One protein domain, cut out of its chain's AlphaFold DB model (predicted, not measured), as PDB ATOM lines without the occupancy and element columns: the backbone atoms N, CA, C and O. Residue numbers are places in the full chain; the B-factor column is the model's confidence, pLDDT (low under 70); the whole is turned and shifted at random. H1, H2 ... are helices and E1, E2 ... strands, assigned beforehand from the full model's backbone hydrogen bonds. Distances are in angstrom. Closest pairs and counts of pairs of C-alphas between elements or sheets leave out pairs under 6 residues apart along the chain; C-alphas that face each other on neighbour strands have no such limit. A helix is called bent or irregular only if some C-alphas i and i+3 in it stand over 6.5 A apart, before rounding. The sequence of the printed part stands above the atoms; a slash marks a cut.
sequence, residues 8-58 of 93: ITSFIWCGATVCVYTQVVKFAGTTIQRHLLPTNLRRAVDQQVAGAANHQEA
ATOM      1  N   ILE A   8     228.433 -30.332 321.148       90.94
ATOM      2  CA  ILE A   8     228.581 -29.060 321.860       90.94
ATOM      3  C   ILE A   8     227.973 -29.170 323.257       90.94
ATOM      4  O   ILE A   8     228.593 -28.803 324.249       90.94
ATOM      5  N   THR A   9     226.723 -29.630 323.332       93.19
ATOM      6  CA  THR A   9     225.974 -29.712 324.590       93.19
ATOM      7  C   THR A   9     224.825 -30.710 324.482       93.19
ATOM      8  O   THR A   9     224.379 -31.054 323.384       93.19
ATOM      9  N   SER A  10     224.324 -31.162 325.626       93.31
ATOM     10  CA  SER A  10     223.123 -31.985 325.728       93.31
ATOM     11  C   SER A  10     222.254 -31.524 326.888       93.31
ATOM     12  O   SER A  10     222.773 -31.248 327.967       93.31
ATOM     13  N   PHE A  11     220.938 -31.479 326.692       93.25
ATOM     14  CA  PHE A  11     219.984 -31.067 327.725       93.25
ATOM     15  C   PHE A  11     218.643 -31.789 327.565       93.25
ATOM     16  O   PHE A  11     218.381 -32.410 326.537       93.25
ATOM     17  N   ILE A  12     217.787 -31.710 328.586       93.69
ATOM     18  CA  ILE A  12     216.440 -32.292 328.548       93.69
ATOM     19  C   ILE A  12     215.443 -31.251 328.036       93.69
ATOM     20  O   ILE A  12     215.352 -30.150 328.575       93.69
ATOM     21  N   TRP A  13     214.662 -31.618 327.021       92.50
ATOM     22  CA  TRP A  13     213.566 -30.818 326.479       92.50
ATOM     23  C   TRP A  13     212.319 -31.684 326.338       92.50
ATOM     24  O   TRP A  13     212.378 -32.759 325.743       92.50
ATOM     25  N   CYS A  14     211.188 -31.235 326.891       90.38
ATOM     26  CA  CYS A  14     209.927 -31.990 326.884       90.38
ATOM     27  C   CYS A  14     210.086 -33.463 327.330       90.38
ATOM     28  O   CYS A  14     209.452 -34.352 326.773       90.38
ATOM     29  N   GLY A  15     210.960 -33.729 328.310       93.00
ATOM     30  CA  GLY A  15     211.205 -35.078 328.839       93.00
ATOM     31  C   GLY A  15     212.137 -35.963 328.002       93.00
ATOM     32  O   GLY A  15     212.386 -37.098 328.395       93.00
ATOM     33  N   ALA A  16     212.690 -35.467 326.894       91.38
ATOM     34  CA  ALA A  16     213.632 -36.207 326.058       91.38
ATOM     35  C   ALA A  16     214.988 -35.498 325.951       91.38
ATOM     36  O   ALA A  16     215.089 -34.270 326.008       91.38
ATOM     37  N   THR A  17     216.047 -36.288 325.786       94.12
ATOM     38  CA  THR A  17     217.406 -35.769 325.611       94.12
ATOM     39  C   THR A  17     217.571 -35.162 324.222       94.12
ATOM     40  O   THR A  17     217.312 -35.807 323.204       94.12
ATOM     41  N   VAL A  18     218.039 -33.919 324.191       94.12
ATOM     42  CA  VAL A  18     218.465 -33.192 322.997       94.12
ATOM     43  C   VAL A  18     219.987 -33.156 322.991       94.12
ATOM     44  O   VAL A  18     220.586 -32.604 323.911       94.12
ATOM     45  N   CYS A  19     220.616 -33.701 321.952       94.06
ATOM     46  CA  CYS A  19     222.061 -33.614 321.732       94.06
ATOM     47  C   CYS A  19     222.348 -32.613 320.612       94.06
ATOM     48  O   CYS A  19     221.900 -32.797 319.478       94.06
ATOM     49  N   VAL A  20     223.099 -31.559 320.915       93.94
ATOM     50  CA  VAL A  20     223.411 -30.474 319.983       93.94
ATOM     51  C   VAL A  20     224.828 -30.641 319.457       93.94
ATOM     52  O   VAL A  20     225.790 -30.598 320.221       93.94
ATOM     53  N   TYR A  21     224.953 -30.778 318.143       93.06
ATOM     54  CA  TYR A  21     226.218 -30.784 317.419       93.06
ATOM     55  C   TYR A  21     226.403 -29.459 316.674       93.06
ATOM     56  O   TYR A  21     225.528 -28.588 316.671       93.06
ATOM     57  N   THR A  22     227.547 -29.305 316.012       89.94
ATOM     58  CA  THR A  22     227.882 -28.099 315.241       89.94
ATOM     59  C   THR A  22     226.843 -27.751 314.174       89.94
ATOM     60  O   THR A  22     226.453 -26.590 314.066       89.94
ATOM     61  N   GLN A  23     226.357 -28.738 313.414       89.69
ATOM     62  CA  GLN A  23     225.414 -28.510 312.308       89.69
ATOM     63  C   GLN A  23     224.011 -29.073 312.563       89.69
ATOM     64  O   GLN A  23     223.023 -28.579 312.009       89.69
ATOM     65  N   VAL A  24     223.913 -30.096 313.410       93.94
ATOM     66  CA  VAL A  24     222.694 -30.882 313.603       93.94
ATOM     67  C   VAL A  24     222.310 -30.984 315.070       93.94
ATOM     68  O   VAL A  24     223.132 -30.848 315.973       93.94
ATOM     69  N   VAL A  25     221.039 -31.272 315.308       94.50
ATOM     70  CA  VAL A  25     220.490 -31.609 316.615       94.50
ATOM     71  C   VAL A  25     219.859 -32.988 316.529       94.50
ATOM     72  O   VAL A  25     219.106 -33.272 315.596       94.50
ATOM     73  N   LYS A  26     220.175 -33.845 317.501       95.25
ATOM     74  CA  LYS A  26     219.556 -35.159 317.661       95.25
ATOM     75  C   LYS A  26     218.548 -35.109 318.799       95.25
ATOM     76  O   LYS A  26     218.910 -34.765 319.921       95.25
ATOM     77  N   PHE A  27     217.300 -35.439 318.503       91.38
ATOM     78  CA  PHE A  27     216.191 -35.411 319.454       91.38
ATOM     79  C   PHE A  27     215.184 -36.508 319.112       91.38
ATOM     80  O   PHE A  27     214.801 -36.641 317.953       91.38
ATOM     81  N   ALA A  28     214.770 -37.297 320.109       88.44
ATOM     82  CA  ALA A  28     213.784 -38.373 319.945       88.44
ATOM     83  C   ALA A  28     214.085 -39.322 318.757       88.44
ATOM     84  O   ALA A  28     213.213 -39.635 317.954       88.44
ATOM     85  N   GLY A  29     215.352 -39.721 318.586       89.88
ATOM     86  CA  GLY A  29     215.791 -40.577 317.471       89.88
ATOM     87  C   GLY A  29     215.880 -39.879 316.105       89.88
ATOM     88  O   GLY A  29     216.346 -40.479 315.141       89.88
ATOM     89  N   THR A  30     215.501 -38.605 316.018       91.62
ATOM     90  CA  THR A  30     215.540 -37.805 314.788       91.62
ATOM     91  C   THR A  30     216.796 -36.938 314.758       91.62
ATOM     92  O   THR A  30     217.225 -36.431 315.792       91.62
ATOM     93  N   THR A  31     217.384 -36.744 313.575       95.12
ATOM     94  CA  THR A  31     218.480 -35.787 313.347       95.12
ATOM     95  C   THR A  31     217.978 -34.660 312.451       95.12
ATOM     96  O   THR A  31     217.497 -34.925 311.354       95.12
ATOM     97  N   ILE A  32     218.078 -33.414 312.909       94.00
ATOM     98  CA  ILE A  32     217.556 -32.234 312.206       94.00
ATOM     99  C   ILE A  32     218.664 -31.186 312.107       94.00
ATOM    100  O   ILE A  32     219.396 -30.959 313.070       94.00
ATOM    101  N   GLN A  33     218.799 -30.524 310.957       93.25
ATOM    102  CA  GLN A  33     219.721 -29.394 310.837       93.25
ATOM    103  C   GLN A  33     219.260 -28.235 311.719       93.25
ATOM    104  O   GLN A  33     218.078 -27.907 311.778       93.25
ATOM    105  N   ARG A  34     220.202 -27.567 312.384       89.94
ATOM    106  CA  ARG A  34     219.882 -26.566 313.412       89.94
ATOM    107  C   ARG A  34     219.034 -25.395 312.897       89.94
ATOM    108  O   ARG A  34     218.222 -24.851 313.640       89.94
ATOM    109  N   HIS A  35     219.183 -25.031 311.625       88.62
ATOM    110  CA  HIS A  35     218.399 -23.963 311.002       88.62
ATOM    111  C   HIS A  35     216.970 -24.386 310.616       88.62
ATOM    112  O   HIS A  35     216.140 -23.514 310.389       88.62
ATOM    113  N   LEU A  36     216.686 -25.693 310.575       94.38
ATOM    114  CA  LEU A  36     215.356 -26.256 310.321       94.38
ATOM    115  C   LEU A  36     214.556 -26.479 311.612       94.38
ATOM    116  O   LEU A  36     213.413 -26.926 311.562       94.38
ATOM    117  N   LEU A  37     215.145 -26.201 312.778       92.88
ATOM    118  CA  LEU A  37     214.445 -26.337 314.048       92.88
ATOM    119  C   LEU A  37     213.327 -25.295 314.171       92.88
ATOM    120  O   LEU A  37     213.528 -24.132 313.807       92.88
ATOM    121  N   PRO A  38     212.185 -25.666 314.774       92.25
ATOM    122  CA  PRO A  38     211.154 -24.698 315.109       92.25
ATOM    123  C   PRO A  38     211.699 -23.659 316.095       92.25
ATOM    124  O   PRO A  38     212.537 -23.968 316.947       92.25
ATOM    125  N   THR A  39     211.186 -22.429 316.012       93.94
ATOM    126  CA  THR A  39     211.702 -21.254 316.737       93.94
ATOM    127  C   THR A  39     211.913 -21.496 318.233       93.94
ATOM    128  O   THR A  39     212.941 -21.099 318.777       93.94
ATOM    129  N   ASN A  40     210.985 -22.188 318.900       91.69
ATOM    130  CA  ASN A  40     211.072 -22.458 320.340       91.69
ATOM    131  C   ASN A  40     212.265 -23.357 320.690       91.69
ATOM    132  O   ASN A  40     213.053 -23.028 321.575       91.69
ATOM    133  N   LEU A  41     212.429 -24.460 319.952       90.00
ATOM    134  CA  LEU A  41     213.539 -25.385 320.159       90.00
ATOM    135  C   LEU A  41     214.867 -24.749 319.739       90.00
ATOM    136  O   LEU A  41     215.868 -24.914 320.429       90.00
ATOM    137  N   ARG A  42     214.870 -23.959 318.660       92.62
ATOM    138  CA  ARG A  42     216.051 -23.210 318.220       92.62
ATOM    139  C   ARG A  42     216.545 -22.245 319.300       92.62
ATOM    140  O   ARG A  42     217.724 -22.280 319.629       92.62
ATOM    141  N   ARG A  43     215.653 -21.456 319.915       92.56
ATOM    142  CA  ARG A  43     216.018 -20.547 321.019       92.56
ATOM    143  C   ARG A  43     216.584 -21.300 322.224       92.56
ATOM    144  O   ARG A  43     217.587 -20.860 322.779       92.56
ATOM    145  N   ALA A  44     215.982 -22.429 322.604       92.00
ATOM    146  CA  ALA A  44     216.485 -23.258 323.701       92.00
ATOM    147  C   ALA A  44     217.890 -23.809 323.402       92.00
ATOM    148  O   ALA A  44     218.785 -23.726 324.240       92.00
ATOM    149  N   VAL A  45     218.105 -24.307 322.182       91.62
ATOM    150  CA  VAL A  45     219.419 -24.767 321.713       91.62
ATOM    151  C   VAL A  45     220.444 -23.632 321.734       91.62
ATOM    152  O   VAL A  45     221.549 -23.827 322.231       91.62
ATOM    153  N   ASP A  46     220.094 -22.443 321.247       91.38
ATOM    154  CA  ASP A  46     221.008 -21.298 321.203       91.38
ATOM    155  C   ASP A  46     221.415 -20.831 322.611       91.38
ATOM    156  O   ASP A  46     222.595 -20.578 322.851       91.38
ATOM    157  N   GLN A  47     220.477 -20.808 323.564       91.19
ATOM    158  CA  GLN A  47     220.767 -20.514 324.972       91.19
ATOM    159  C   GLN A  47     221.725 -21.536 325.592       91.19
ATOM    160  O   GLN A  47     222.675 -21.154 326.273       91.19
ATOM    161  N   GLN A  48     221.508 -22.829 325.338       90.88
ATOM    162  CA  GLN A  48     222.361 -23.893 325.872       90.88
ATOM    163  C   GLN A  48     223.756 -23.886 325.244       90.88
ATOM    164  O   GLN A  48     224.745 -24.123 325.932       90.88
ATOM    165  N   VAL A  49     223.860 -23.569 323.952       89.00
ATOM    166  CA  VAL A  49     225.147 -23.438 323.255       89.00
ATOM    167  C   VAL A  49     225.925 -22.225 323.758       89.00
ATOM    168  O   VAL A  49     227.117 -22.343 324.030       89.00
ATOM    169  N   ALA A  50     225.258 -21.084 323.949       86.81
ATOM    170  CA  ALA A  50     225.882 -19.912 324.554       86.81
ATOM    171  C   ALA A  50     226.329 -20.199 325.999       86.81
ATOM    172  O   ALA A  50     227.443 -19.850 326.382       86.81
ATOM    173  N   GLY A  51     225.503 -20.889 326.791       82.94
ATOM    174  CA  GLY A  51     225.845 -21.295 328.156       82.94
ATOM    175  C   GLY A  51     227.026 -22.269 328.222       82.94
ATOM    176  O   GLY A  51     227.887 -22.122 329.085       82.94
ATOM    177  N   ALA A  52     227.112 -23.225 327.295       77.75
ATOM    178  CA  ALA A  52     228.227 -24.170 327.208       77.75
ATOM    179  C   ALA A  52     229.554 -23.479 326.847       77.75
ATOM    180  O   ALA A  52     230.578 -23.785 327.454       77.75
ATOM    181  N   ALA A  53     229.528 -22.510 325.924       70.31
ATOM    182  CA  ALA A  53     230.699 -21.695 325.598       70.31
ATOM    183  C   ALA A  53     231.179 -20.866 326.804       70.31
ATOM    184  O   ALA A  53     232.371 -20.826 327.088       70.31
ATOM    185  N   ASN A  54     230.255 -20.275 327.570       62.25
ATOM    186  CA  ASN A  54     230.599 -19.501 328.771       62.25
ATOM    187  C   ASN A  54     231.079 -20.383 329.945       62.25
ATOM    188  O   ASN A  54     231.876 -19.940 330.770       62.25
ATOM    189  N   HIS A  55     230.642 -21.644 330.033       53.69
ATOM    190  CA  HIS A  55     231.094 -22.565 331.084       53.69
ATOM    191  C   HIS A  55     232.537 -23.059 330.907       53.69
ATOM    192  O   HIS A  55     233.127 -23.513 331.885       53.69
ATOM    193  N   GLN A  56     233.127 -22.957 329.711       51.50
ATOM    194  CA  GLN A  56     234.540 -23.309 329.515       51.50
ATOM    195  C   GLN A  56     235.497 -22.320 330.213       51.50
ATOM    196  O   GLN A  56     236.584 -22.726 330.620       51.50
ATOM    197  N   GLU A  57     235.080 -21.069 330.450       46.19
ATOM    198  CA  GLU A  57     235.842 -20.086 331.244       46.19
ATOM    199  C   GLU A  57     235.432 -20.041 332.725       46.19
ATOM    200  O   GLU A  57     236.215 -19.635 333.589       46.19
ATOM    201  N   ALA A  58     234.232 -20.510 333.066       45.84
ATOM    202  CA  ALA A  58     233.740 -20.496 334.437       45.84
ATOM    203  C   ALA A  58     234.157 -21.764 335.201       45.84
ATOM    204  O   ALA A  58     233.353 -22.663 335.460       45.84
TER     205      ALA A  58
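Overview. This is residues 8 to 58 of the 93 residues of an uncharacterized protein of Enterobacter roggenkampii (UniProt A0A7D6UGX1). A four-stranded antiparallel sheet, twisted, has one long helix, H1, packed slantwise over one face, on the half made by E1 and E2, while the other face is bare. The strands follow one another across the sheet in the order E1, E2, E3, E4, a meander in which each is the antiparallel neighbour of the one before, and with H1 on one face they make two layers. The printed part has 51 residues with four named strands and then one named helix, and its class is mixed, helices and strands. It is compact, with a radius of gyration of the C-alphas of 10.6 A and spans of 31 by 22 by 17 A.

Along the chain. Find C-alpha 8 at (228.581, -29.060, 321.860); from there E1, residues 8 to 13, runs 15.8 A to C-alpha 13. E2, residues 16 to 21, comes back over 16.2 A. The shorter strands follow: E3, residues 24 to 27, 9.9 A long, and E4, residues 30 to 33, 10.2 A long. Then look for C-alpha 39 at (211.702, -21.254, 316.737), where H1, residues 39 to 55, begins; it runs 24.2 A to C-alpha 55 at (231.094, -22.565, 331.084).

Arrangement. Begin at the edge strand E1, which forms a hairpin with E2 at 159 degrees between directions; look for N 11 and O 18, 3.0 A apart, within hydrogen-bond range. E2 and E3, the inner strands, are a hairpin at 169 degrees, with N 21 and O 24 within hydrogen-bond range at 2.8 A. E3 and the other edge strand, E4, are a hairpin at 153 degrees, with N 25 and O 32 within hydrogen-bond range at 2.8 A. E1 and E4 are apart. H1 is on the sheet at a height over the sheet of 8.7 A, over E1 and E2, and on the local plane its line stands at 48 degrees to that of E1, slantwise to the strands. Its closest C-alphas to E1 are those of Thr 9 and Val 49, 6.5 A apart, and to E2 those of Val 20 and Val 45, 7.2 A apart. In H1 every O i to N i+4 pair is within hydrogen-bond range, and the helix is not bent.

Size, cuts and confidence. The two C-alphas farthest apart are those of Thr 30 and Ala 58, at 31.9 A. The printed part has no cut, and the four links between its elements are tight, the one from E4 to H1 having 5 residues. The B-factor column gives a mean pLDDT of the printed part of 87.3; look at residues 54 to 58, of which 54 and 55 belong to H1, for the values under 70.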